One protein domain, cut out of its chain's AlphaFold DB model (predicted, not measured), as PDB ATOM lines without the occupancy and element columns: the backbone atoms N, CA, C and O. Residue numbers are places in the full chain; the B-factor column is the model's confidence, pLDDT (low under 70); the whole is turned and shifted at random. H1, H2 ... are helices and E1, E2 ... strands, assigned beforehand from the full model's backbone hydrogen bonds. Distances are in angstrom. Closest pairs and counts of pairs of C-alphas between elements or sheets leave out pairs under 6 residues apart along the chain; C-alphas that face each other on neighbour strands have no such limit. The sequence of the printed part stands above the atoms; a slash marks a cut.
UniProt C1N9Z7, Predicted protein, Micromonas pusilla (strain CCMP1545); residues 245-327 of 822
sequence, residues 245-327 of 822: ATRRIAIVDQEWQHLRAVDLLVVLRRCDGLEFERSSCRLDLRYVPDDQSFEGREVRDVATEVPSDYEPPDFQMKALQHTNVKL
ATOM      1  N   ALA A 245      -0.145 -33.031  15.387       61.94
ATOM      2  CA  ALA A 245      -0.748 -33.395  16.669       61.94
ATOM      3  C   ALA A 245      -0.221 -34.747  17.187       61.94
ATOM      4  O   ALA A 245      -0.560 -35.804  16.649       61.94
ATOM      5  N   THR A 246       0.596 -34.712  18.240       70.50
ATOM      6  CA  THR A 246       1.106 -35.920  18.891       70.50
ATOM      7  C   THR A 246       0.059 -36.462  19.855       70.50
ATOM      8  O   THR A 246      -0.745 -35.719  20.425       70.50
ATOM      9  N   ARG A 247       0.046 -37.781  20.058       76.88
ATOM     10  CA  ARG A 247      -0.914 -38.432  20.972       76.88
ATOM     11  C   ARG A 247      -0.468 -38.378  22.435       76.88
ATOM     12  O   ARG A 247      -1.157 -38.903  23.305       76.88
ATOM     13  N   ARG A 248       0.700 -37.788  22.705       83.75
ATOM     14  CA  ARG A 248       1.365 -37.785  24.011       83.75
ATOM     15  C   ARG A 248       1.448 -36.368  24.567       83.75
ATOM     16  O   ARG A 248       2.046 -35.477  23.964       83.75
ATOM     17  N   ILE A 249       0.880 -36.189  25.754       84.62
ATOM     18  CA  ILE A 249       0.918 -34.938  26.513       84.62
ATOM     19  C   ILE A 249       1.711 -35.191  27.795       84.62
ATOM     20  O   ILE A 249       1.493 -36.188  28.481       84.62
ATOM     21  N   ALA A 250       2.624 -34.284  28.120       84.94
ATOM     22  CA  ALA A 250       3.285 -34.221  29.411       84.94
ATOM     23  C   ALA A 250       2.611 -33.162  30.281       84.94
ATOM     24  O   ALA A 250       2.420 -32.026  29.854       84.94
ATOM     25  N   ILE A 251       2.299 -33.530  31.519       85.81
ATOM     26  CA  ILE A 251       1.912 -32.579  32.560       85.81
ATOM     27  C   ILE A 251       3.188 -32.204  33.314       85.81
ATOM     28  O   ILE A 251       3.943 -33.091  33.713       85.81
ATOM     29  N   VAL A 252       3.455 -30.910  33.475       80.69
ATOM     30  CA  VAL A 252       4.684 -30.383  34.089       80.69
ATOM     31  C   VAL A 252       4.328 -29.446  35.255       80.69
ATOM     32  O   VAL A 252       3.178 -29.028  35.408       80.69
ATOM     33  N   ASP A 253       5.306 -29.176  36.123       75.19
ATOM     34  CA  ASP A 253       5.209 -28.218  37.233       75.19
ATOM     35  C   ASP A 253       4.071 -28.506  38.238       75.19
ATOM     36  O   ASP A 253       3.395 -27.596  38.715       75.19
ATOM     37  N   GLN A 254       3.865 -29.786  38.573       76.56
ATOM     38  CA  GLN A 254       2.905 -30.236  39.591       76.56
ATOM     39  C   GLN A 254       3.591 -30.759  40.864       76.56
ATOM     40  O   GLN A 254       4.765 -31.135  40.856       76.56
ATOM     41  N   GLU A 255       2.844 -30.831  41.970       74.19
ATOM     42  CA  GLU A 255       3.309 -31.436  43.226       74.19
ATOM     43  C   GLU A 255       3.230 -32.974  43.180       74.19
ATOM     44  O   GLU A 255       2.316 -33.603  43.715       74.19
ATOM     45  N   TRP A 256       4.239 -33.600  42.571       77.12
ATOM     46  CA  TRP A 256       4.347 -35.060  42.392       77.12
ATOM     47  C   TRP A 256       4.477 -35.877  43.690       77.12
ATOM     48  O   TRP A 256       4.526 -37.102  43.645       77.12
ATOM     49  N   GLN A 257       4.554 -35.224  44.856       75.56
ATOM     50  CA  GLN A 257       4.535 -35.906  46.156       75.56
ATOM     51  C   GLN A 257       3.136 -36.413  46.527       75.56
ATOM     52  O   GLN A 257       3.024 -37.444  47.184       75.56
ATOM     53  N   HIS A 258       2.087 -35.705  46.096       68.88
ATOM     54  CA  HIS A 258       0.695 -35.987  46.469       68.88
ATOM     55  C   HIS A 258      -0.182 -36.398  45.281       68.88
ATOM     56  O   HIS A 258      -1.335 -36.771  45.481       68.88
ATOM     57  N   LEU A 259       0.351 -36.317  44.060       76.44
ATOM     58  CA  LEU A 259      -0.341 -36.675  42.828       76.44
ATOM     59  C   LEU A 259       0.226 -37.979  42.273       76.44
ATOM     60  O   LEU A 259       1.412 -38.061  41.956       76.44
ATOM     61  N   ARG A 260      -0.639 -38.980  42.122       81.81
ATOM     62  CA  ARG A 260      -0.350 -40.253  41.456       81.81
ATOM     63  C   ARG A 260      -0.907 -40.242  40.038       81.81
ATOM     64  O   ARG A 260      -1.842 -39.504  39.720       81.81
ATOM     65  N   ALA A 261      -0.394 -41.141  39.200       83.81
ATOM     66  CA  ALA A 261      -0.880 -41.322  37.830       83.81
ATOM     67  C   ALA A 261      -2.399 -41.605  37.770       83.81
ATOM     68  O   ALA A 261      -3.087 -41.088  36.893       83.81
ATOM     69  N   VAL A 262      -2.933 -42.353  38.744       84.44
ATOM     70  CA  VAL A 262      -4.375 -42.642  38.856       84.44
ATOM     71  C   VAL A 262      -5.184 -41.365  39.091       84.44
ATOM     72  O   VAL A 262      -6.235 -41.182  38.482       84.44
ATOM     73  N   ASP A 263      -4.685 -40.460  39.937       81.75
ATOM     74  CA  ASP A 263      -5.406 -39.235  40.283       81.75
ATOM     75  C   ASP A 263      -5.525 -38.322  39.048       81.75
ATOM     76  O   ASP A 263      -6.597 -37.793  38.750       81.75
ATOM     77  N   LEU A 264      -4.448 -38.217  38.262       80.81
ATOM     78  CA  LEU A 264      -4.435 -37.488  36.990       80.81
ATOM     79  C   LEU A 264      -5.351 -38.128  35.941       80.81
ATOM     80  O   LEU A 264      -6.041 -37.407  35.224       80.81
ATOM     81  N   LEU A 265      -5.411 -39.460  35.876       83.69
ATOM     82  CA  LEU A 265      -6.322 -40.177  34.984       83.69
ATOM     83  C   LEU A 265      -7.790 -39.885  35.326       83.69
ATOM     84  O   LEU A 265      -8.599 -39.662  34.425       83.69
ATOM     85  N   VAL A 266      -8.135 -39.831  36.617       82.50
ATOM     86  CA  VAL A 266      -9.481 -39.456  37.079       82.50
ATOM     87  C   VAL A 266      -9.806 -38.013  36.704       82.50
ATOM     88  O   VAL A 266     -10.913 -37.758  36.233       82.50
ATOM     89  N   VAL A 267      -8.866 -37.077  36.883       80.19
ATOM     90  CA  VAL A 267      -9.066 -35.676  36.477       80.19
ATOM     91  C   VAL A 267      -9.272 -35.579  34.971       80.19
ATOM     92  O   VAL A 267     -10.261 -34.997  34.548       80.19
ATOM     93  N   LEU A 268      -8.412 -36.191  34.158       80.50
ATOM     94  CA  LEU A 268      -8.522 -36.125  32.700       80.50
ATOM     95  C   LEU A 268      -9.818 -36.764  32.184       80.50
ATOM     96  O   LEU A 268     -10.476 -36.170  31.340       80.50
ATOM     97  N   ARG A 269     -10.239 -37.915  32.731       82.56
ATOM     98  CA  ARG A 269     -11.512 -38.561  32.358       82.56
ATOM     99  C   ARG A 269     -12.736 -37.772  32.817       82.56
ATOM    100  O   ARG A 269     -13.730 -37.733  32.106       82.56
ATOM    101  N   ARG A 270     -12.700 -37.160  34.007       75.38
ATOM    102  CA  ARG A 270     -13.822 -36.344  34.509       75.38
ATOM    103  C   ARG A 270     -13.899 -34.977  33.845       75.38
ATOM    104  O   ARG A 270     -14.990 -34.432  33.742       75.38
ATOM    105  N   CYS A 271     -12.762 -34.414  33.458       68.25
ATOM    106  CA  CYS A 271     -12.677 -33.131  32.773       68.25
ATOM    107  C   CYS A 271     -12.815 -33.264  31.252       68.25
ATOM    108  O   CYS A 271     -12.849 -32.240  30.573       68.25
ATOM    109  N   ASP A 272     -12.937 -34.482  30.719       71.44
ATOM    110  CA  ASP A 272     -13.281 -34.698  29.318       71.44
ATOM    111  C   ASP A 272     -14.677 -34.110  29.040       71.44
ATOM    112  O   ASP A 272     -15.692 -34.567  29.570       71.44
ATOM    113  N   GLY A 273     -14.714 -33.011  28.284       56.91
ATOM    114  CA  GLY A 273     -15.934 -32.255  27.991       56.91
ATOM    115  C   GLY A 273     -16.374 -31.221  29.042       56.91
ATOM    116  O   GLY A 273     -17.444 -30.637  28.870       56.91
ATOM    117  N   LEU A 274     -15.589 -30.950  30.097       58.72
ATOM    118  CA  LEU A 274     -15.883 -29.897  31.086       58.72
ATOM    119  C   LEU A 274     -14.835 -28.775  31.071       58.72
ATOM    120  O   LEU A 274     -13.631 -29.018  31.098       58.72
ATOM    121  N   GLU A 275     -15.297 -27.522  31.103       55.25
ATOM    122  CA  GLU A 275     -14.427 -26.347  31.188       55.25
ATOM    123  C   GLU A 275     -13.810 -26.217  32.590       55.25
ATOM    124  O   GLU A 275     -14.502 -26.089  33.604       55.25
ATOM    125  N   PHE A 276     -12.478 -26.227  32.645       57.72
ATOM    126  CA  PHE A 276     -11.700 -26.205  33.886       57.72
ATOM    127  C   PHE A 276     -11.626 -24.814  34.550       57.72
ATOM    128  O   PHE A 276     -11.057 -24.666  35.626       57.72
ATOM    129  N   GLU A 277     -12.208 -23.769  33.953       54.34
ATOM    130  CA  GLU A 277     -11.996 -22.371  34.370       54.34
ATOM    131  C   GLU A 277     -12.469 -22.055  35.799       54.34
ATOM    132  O   GLU A 277     -11.992 -21.110  36.432       54.34
ATOM    133  N   ARG A 278     -13.391 -22.858  36.346       50.69
ATOM    134  CA  ARG A 278     -13.887 -22.704  37.725       50.69
ATOM    135  C   ARG A 278     -12.971 -23.319  38.776       50.69
ATOM    136  O   ARG A 278     -12.983 -22.877  39.925       50.69
ATOM    137  N   SER A 279     -12.186 -24.324  38.410       59.31
ATOM    138  CA  SER A 279     -11.162 -24.896  39.274       59.31
ATOM    139  C   SER A 279      -9.874 -24.129  39.036       59.31
ATOM    140  O   SER A 279      -9.228 -24.284  38.011       59.31
ATOM    141  N   SER A 280      -9.466 -23.299  39.991       59.03
ATOM    142  CA  SER A 280      -8.229 -22.510  39.913       59.03
ATOM    143  C   SER A 280      -6.933 -23.348  39.893       59.03
ATOM    144  O   SER A 280      -5.891 -22.834  40.277       59.03
ATOM    145  N   CYS A 281      -6.950 -24.627  39.505       62.00
ATOM    146  CA  CYS A 281      -5.727 -25.413  39.352       62.00
ATOM    147  C   CYS A 281      -5.074 -25.083  38.003       62.00
ATOM    148  O   CYS A 281      -5.708 -25.086  36.953       62.00
ATOM    149  N   ARG A 282      -3.779 -24.784  38.012       67.56
ATOM    150  CA  ARG A 282      -3.028 -24.531  36.783       67.56
ATOM    151  C   ARG A 282      -2.317 -25.818  36.379       67.56
ATOM    152  O   ARG A 282      -1.347 -26.201  37.026       67.56
ATOM    153  N   LEU A 283      -2.799 -26.474  35.328       75.69
ATOM    154  CA  LEU A 283      -2.100 -27.596  34.696       75.69
ATOM    155  C   LEU A 283      -1.233 -27.053  33.557       75.69
ATOM    156  O   LEU A 283      -1.754 -26.409  32.649       75.69
ATOM    157  N   ASP A 284       0.081 -27.279  33.617       81.12
ATOM    158  CA  ASP A 284       0.981 -26.993  32.495       81.12
ATOM    159  C   ASP A 284       1.057 -28.230  31.594       81.12
ATOM    160  O   ASP A 284       1.617 -29.255  31.987       81.12
ATOM    161  N   LEU A 285       0.439 -28.153  30.414       82.94
ATOM    162  CA  LEU A 285       0.408 -29.228  29.423       82.94
ATOM    163  C   LEU A 285       1.428 -28.928  28.322       82.94
ATOM    164  O   LEU A 285       1.327 -27.912  27.635       82.94
ATOM    165  N   ARG A 286       2.393 -29.826  28.122       85.00
ATOM    166  CA  ARG A 286       3.414 -29.731  27.070       85.00
ATOM    167  C   ARG A 286       3.307 -30.907  26.112       85.00
ATOM    168  O   ARG A 286       3.077 -32.039  26.529       85.00
ATOM    169  N   TYR A 287       3.505 -30.647  24.826       85.12
ATOM    170  CA  TYR A 287       3.507 -31.699  23.815       85.12
ATOM    171  C   TYR A 287       4.794 -32.512  23.878       85.12
ATOM    172  O   TYR A 287       5.891 -31.961  23.992       85.12
ATOM    173  N   VAL A 288       4.645 -33.828  23.774       85.06
ATOM    174  CA  VAL A 288       5.761 -34.763  23.664       85.06
ATOM    175  C   VAL A 288       5.755 -35.348  22.251       85.06
ATOM    176  O   VAL A 288       4.739 -35.920  21.855       85.06
ATOM    177  N   PRO A 289       6.853 -35.216  21.484       85.56
ATOM    178  CA  PRO A 289       7.017 -35.890  20.199       85.56
ATOM    179  C   PRO A 289       6.905 -37.414  20.322       85.56
ATOM    180  O   PRO A 289       7.470 -38.008  21.242       85.56
ATOM    181  N   ASP A 290       6.223 -38.062  19.374       80.38
ATOM    182  CA  ASP A 290       6.039 -39.522  19.391       80.38
ATOM    183  C   ASP A 290       7.373 -40.285  19.226       80.38
ATOM    184  O   ASP A 290       7.534 -41.370  19.791       80.38
ATOM    185  N   ASP A 291       8.355 -39.672  18.552       80.88
ATOM    186  CA  ASP A 291       9.714 -40.197  18.342       80.88
ATOM    187  C   ASP A 291      10.611 -40.117  19.594       80.88
ATOM    188  O   ASP A 291      11.713 -40.671  19.615       80.88
ATOM    189  N   GLN A 292      10.178 -39.414  20.649       80.19
ATOM    190  CA  GLN A 292      10.955 -39.301  21.880       80.19
ATOM    191  C   GLN A 292      10.829 -40.591  22.705       80.19
ATOM    192  O   GLN A 292       9.785 -40.876  23.296       80.19
ATOM    193  N   SER A 293      11.910 -41.371  22.764       77.19
ATOM    194  CA  SER A 293      12.001 -42.563  23.610       77.19
ATOM    195  C   SER A 293      12.292 -42.184  25.066       77.19
ATOM    196  O   SER A 293      13.256 -41.470  25.345       77.19
ATOM    197  N   PHE A 294      11.503 -42.713  26.002       79.69
ATOM    198  CA  PHE A 294      11.756 -42.613  27.450       79.69
ATOM    199  C   PHE A 294      12.465 -43.848  28.023       79.69
ATOM    200  O   PHE A 294      12.556 -44.011  29.239       79.69
ATOM    201  N   GLU A 295      12.974 -44.713  27.147       76.00
ATOM    202  CA  GLU A 295      13.734 -45.904  27.511       76.00
ATOM    203  C   GLU A 295      14.974 -45.499  28.326       76.00
ATOM    204  O   GLU A 295      15.818 -44.731  27.867       76.00
ATOM    205  N   GLY A 296      15.048 -45.973  29.573       75.06
ATOM    206  CA  GLY A 296      16.134 -45.666  30.511       75.06
ATOM    207  C   GLY A 296      15.786 -44.677  31.628       75.06
ATOM    208  O   GLY A 296      16.640 -44.416  32.473       75.06
ATOM    209  N   ARG A 297      14.559 -44.142  31.677       80.75
ATOM    210  CA  ARG A 297      14.080 -43.372  32.835       80.75
ATOM    211  C   ARG A 297      13.321 -44.284  33.795       80.75
ATOM    212  O   ARG A 297      12.483 -45.071  33.366       80.75
ATOM    213  N   GLU A 298      13.594 -44.152  35.087       81.69
ATOM    214  CA  GLU A 298      12.826 -44.842  36.123       81.69
ATOM    215  C   GLU A 298      11.396 -44.294  36.135       81.69
ATOM    216  O   GLU A 298      11.163 -43.098  36.336       81.69
ATOM    217  N   VAL A 299      10.437 -45.170  35.851       85.50
ATOM    218  CA  VAL A 299       9.017 -44.840  35.892       85.50
ATOM    219  C   VAL A 299       8.552 -44.989  37.333       85.50
ATOM    220  O   VAL A 299       8.693 -46.060  37.915       85.50
ATOM    221  N   ARG A 300       8.024 -43.907  37.913       82.00
ATOM    222  CA  ARG A 300       7.524 -43.910  39.292       82.00
ATOM    223  C   ARG A 300       6.208 -44.680  39.404       82.00
ATOM    224  O   ARG A 300       6.158 -45.667  40.118       82.00
ATOM    225  N   ASP A 301       5.191 -44.236  38.661       83.50
ATOM    226  CA  ASP A 301       3.835 -44.793  38.676       83.50
ATOM    227  C   ASP A 301       3.280 -44.875  37.242       83.50
ATOM    228  O   ASP A 301       3.521 -43.980  36.428       83.50
ATOM    229  N   VAL A 302       2.491 -45.914  36.946       87.38
ATOM    230  CA  VAL A 302       1.745 -46.082  35.684       87.38
ATOM    231  C   VAL A 302       0.285 -46.367  36.020       87.38
ATOM    232  O   VAL A 302       0.003 -47.173  36.901       87.38
ATOM    233  N   ALA A 303      -0.647 -45.707  35.332       83.12
ATOM    234  CA  ALA A 303      -2.077 -45.957  35.484       83.12
ATOM    235  C   ALA A 303      -2.763 -45.997  34.115       83.12
ATOM    236  O   ALA A 303      -2.724 -45.019  33.369       83.12
ATOM    237  N   THR A 304      -3.401 -47.122  33.806       84.62
ATOM    238  CA  THR A 304      -4.222 -47.340  32.603       84.62
ATOM    239  C   THR A 304      -5.715 -47.300  32.928       84.62
ATOM    240  O   THR A 304      -6.517 -46.800  32.136       84.62
ATOM    241  N   GLU A 305      -6.086 -47.738  34.131       82.44
ATOM    242  CA  GLU A 305      -7.458 -47.775  34.630       82.44
ATOM    243  C   GLU A 305      -7.563 -47.171  36.031       82.44
ATOM    244  O   GLU A 305      -6.574 -47.033  36.751       82.44
ATOM    245  N   VAL A 306      -8.777 -46.761  36.400       83.25
ATOM    246  CA  VAL A 306      -9.075 -46.229  37.730       83.25
ATOM    247  C   VAL A 306      -9.572 -47.398  38.585       83.25
ATOM    248  O   VAL A 306     -10.646 -47.917  38.283       83.25
ATOM    249  N   PRO A 307      -8.841 -47.815  39.636       81.50
ATOM    250  CA  PRO A 307      -9.302 -48.865  40.538       81.50
ATOM    251  C   PRO A 307     -10.638 -48.500  41.196       81.50
ATOM    252  O   PRO A 307     -10.871 -47.335  41.527       81.50
ATOM    253  N   SER A 308     -11.497 -49.495  41.438       76.62
ATOM    254  CA  SER A 308     -12.816 -49.298  42.066       76.62
ATOM    255  C   SER A 308     -12.740 -48.668  43.461       76.62
ATOM    256  O   SER A 308     -13.652 -47.949  43.860       76.62
ATOM    257  N   ASP A 309     -11.630 -48.883  44.169       77.12
ATOM    258  CA  ASP A 309     -11.407 -48.425  45.545       77.12
ATOM    259  C   ASP A 309     -10.656 -47.079  45.609       77.12
ATOM    260  O   ASP A 309      -9.959 -46.771  46.578       77.12
ATOM    261  N   TYR A 310     -10.751 -46.266  44.554       81.00
ATOM    262  CA  TYR A 310     -10.081 -44.972  44.482       81.00
ATOM    263  C   TYR A 310     -10.671 -43.950  45.473       81.00
ATOM    264  O   TYR A 310     -11.792 -43.466  45.303       81.00
ATOM    265  N   GLU A 311      -9.874 -43.552  46.468       73.81
ATOM    266  CA  GLU A 311     -10.151 -42.400  47.332       73.81
ATOM    267  C   GLU A 311      -9.325 -41.190  46.848       73.81
ATOM    268  O   GLU A 311      -8.095 -41.292  46.764       73.81
ATOM    269  N   PRO A 312      -9.962 -40.056  46.493       74.25
ATOM    270  CA  PRO A 312      -9.250 -38.889  45.991       74.25
ATOM    271  C   PRO A 312      -8.310 -38.314  47.061       74.25
ATOM    272  O   PRO A 312      -8.703 -38.220  48.227       74.25
ATOM    273  N   PRO A 313      -7.097 -37.868  46.687       69.44
ATOM    274  CA  PRO A 313      -6.222 -37.174  47.616       69.44
ATOM    275  C   PRO A 313      -6.896 -35.915  48.175       69.44
ATOM    276  O   PRO A 313      -7.366 -35.061  47.421       69.44
ATOM    277  N   ASP A 314      -6.889 -35.767  49.502       62.69
ATOM    278  CA  ASP A 314      -7.340 -34.563  50.214       62.69
ATOM    279  C   ASP A 314      -6.327 -33.404  50.036       62.69
ATOM    280  O   ASP A 314      -5.827 -32.837  51.012       62.69
ATOM    281  N   PHE A 315      -5.969 -33.053  48.799       64.38
ATOM    282  CA  PHE A 315      -5.034 -31.970  48.498       64.38
ATOM    283  C   PHE A 315      -5.751 -30.807  47.812       64.38
ATOM    284  O   PHE A 315      -6.413 -30.955  46.789       64.38
ATOM    285  N   GLN A 316      -5.609 -29.619  48.391       63.62
ATOM    286  CA  GLN A 316      -6.144 -28.377  47.842       63.62
ATOM    287  C   GLN A 316      -5.092 -27.281  47.975       63.62
ATOM    288  O   GLN A 316      -4.618 -26.989  49.078       63.62
ATOM    289  N   MET A 317      -4.766 -26.622  46.863       61.91
ATOM    290  CA  MET A 317      -3.892 -25.452  46.867       61.91
ATOM    291  C   MET A 317      -4.646 -24.235  47.413       61.91
ATOM    292  O   MET A 317      -5.096 -23.353  46.681       61.91
ATOM    293  N   LYS A 318      -4.753 -24.160  48.742       63.56
ATOM    294  CA  LYS A 318      -5.346 -23.016  49.459       63.56
ATOM    295  C   LYS A 318      -4.644 -21.697  49.142       63.56
ATOM    296  O   LYS A 318      -5.246 -20.641  49.309       63.56
ATOM    297  N   ALA A 319      -3.396 -21.775  48.679       63.38
ATOM    298  CA  ALA A 319      -2.567 -20.633  48.334       63.38
ATOM    299  C   ALA A 319      -3.151 -19.755  47.223       63.38
ATOM    300  O   ALA A 319      -2.989 -18.540  47.253       63.38
ATOM    301  N   LEU A 320      -3.840 -20.366  46.259       66.62
ATOM    302  CA  LEU A 320      -4.349 -19.659  45.088       66.62
ATOM    303  C   LEU A 320      -5.805 -19.198  45.261       66.62
ATOM    304  O   LEU A 320      -6.229 -18.241  44.620       66.62
ATOM    305  N   GLN A 321      -6.560 -19.846  46.155       64.62
ATOM    306  CA  GLN A 321      -7.981 -19.560  46.398       64.62
ATOM    307  C   GLN A 321      -8.232 -18.636  47.598       64.62
ATOM    308  O   GLN A 321      -9.289 -18.009  47.686       64.62
ATOM    309  N   HIS A 322      -7.288 -18.538  48.539       63.78
ATOM    310  CA  HIS A 322      -7.450 -17.741  49.752       63.78
ATOM    311  C   HIS A 322      -6.350 -16.690  49.885       63.78
ATOM    312  O   HIS A 322      -5.172 -16.967  49.705       63.78
ATOM    313  N   THR A 323      -6.731 -15.479  50.291       73.94
ATOM    314  CA  THR A 323      -5.793 -14.383  50.590       73.94
ATOM    315  C   THR A 323      -5.020 -14.593  51.894       73.94
ATOM    316  O   THR A 323      -3.997 -13.952  52.119       73.94
ATOM    317  N   ASN A 324      -5.489 -15.499  52.759       67.94
ATOM    318  CA  ASN A 324      -4.818 -15.885  53.997       67.94
ATOM    319  C   ASN A 324      -4.383 -17.353  53.909       67.94
ATOM    320  O   ASN A 324      -5.148 -18.272  54.218       67.94
ATOM    321  N   VAL A 325      -3.161 -17.555  53.424       73.81
ATOM    322  CA  VAL A 325      -2.574 -18.871  53.161       73.81
ATOM    323  C   VAL A 325      -1.836 -19.348  54.405       73.81
ATOM    324  O   VAL A 325      -0.893 -18.705  54.865       73.81
ATOM    325  N   LYS A 326      -2.240 -20.496  54.950       63.78
ATOM    326  CA  LYS A 326      -1.442 -21.196  55.962       63.78
ATOM    327  C   LYS A 326      -0.284 -21.888  55.246       63.78
ATOM    328  O   LYS A 326      -0.539 -22.666  54.331       63.78
ATOM    329  N   LEU A 327       0.956 -21.571  55.627       73.19
ATOM    330  CA  LEU A 327       2.140 -22.254  55.106       73.19
ATOM    331  C   LEU A 327       2.076 -23.729  55.512       73.19
ATOM    332  O   LEU A 327       2.211 -24.042  56.689       73.19
TER     333      LEU A 327
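This is residues 245 to 327 of the 822 residues of the protein "Predicted protein" of Micromonas pusilla (strain CCMP1545) (UniProt C1N9Z7). This is a loose fold with little regular structure: a short two-stranded ribbon, E1 and E2, has the helix H1 to one side, and a long unnamed stretch, residues 289 to 317, arches past H1 to the tiny helix H2 at the far end. Residues 270 to 278 and 293 to 299 stick out. The 83 printed residues hold E1, H1, E2 and H2 in that order, an antiparallel sheet, class mixed, with only 25 residues in named elements. The whole is loose, with a radius of gyration of the C-alphas of 15.0 A and spans of 45 by 30 by 29 A.

Look first at E1, residues 248 to 252, and E2, residues 284 to 288: they are antiparallel at 143 degrees, with N 250 and O 286 within hydrogen-bond range at 2.8 A. H1, residues 261 to 271, has each O i to N i+4 pair within hydrogen-bond range; H2, residues 318 to 321, is too short for one. H2 is apart from E1 and H1.

Find C-alpha 248 at (1.365, -37.785, 24.011); E1 runs 12.9 A from there and E2 12.7 A. H1 runs 15.2 A from C-alpha 261, and H2 5.3 A to C-alpha 321 at (-7.981, -19.560, 46.398).

The farthest C-alphas, Asp 291 and Asn 324, are 45.5 A apart. The printed part has no cut; the links H1 to E2 and E2 to H2 are long. Look for pLDDT under 70 at, among others, residues 273 to 282 and 313 to 322.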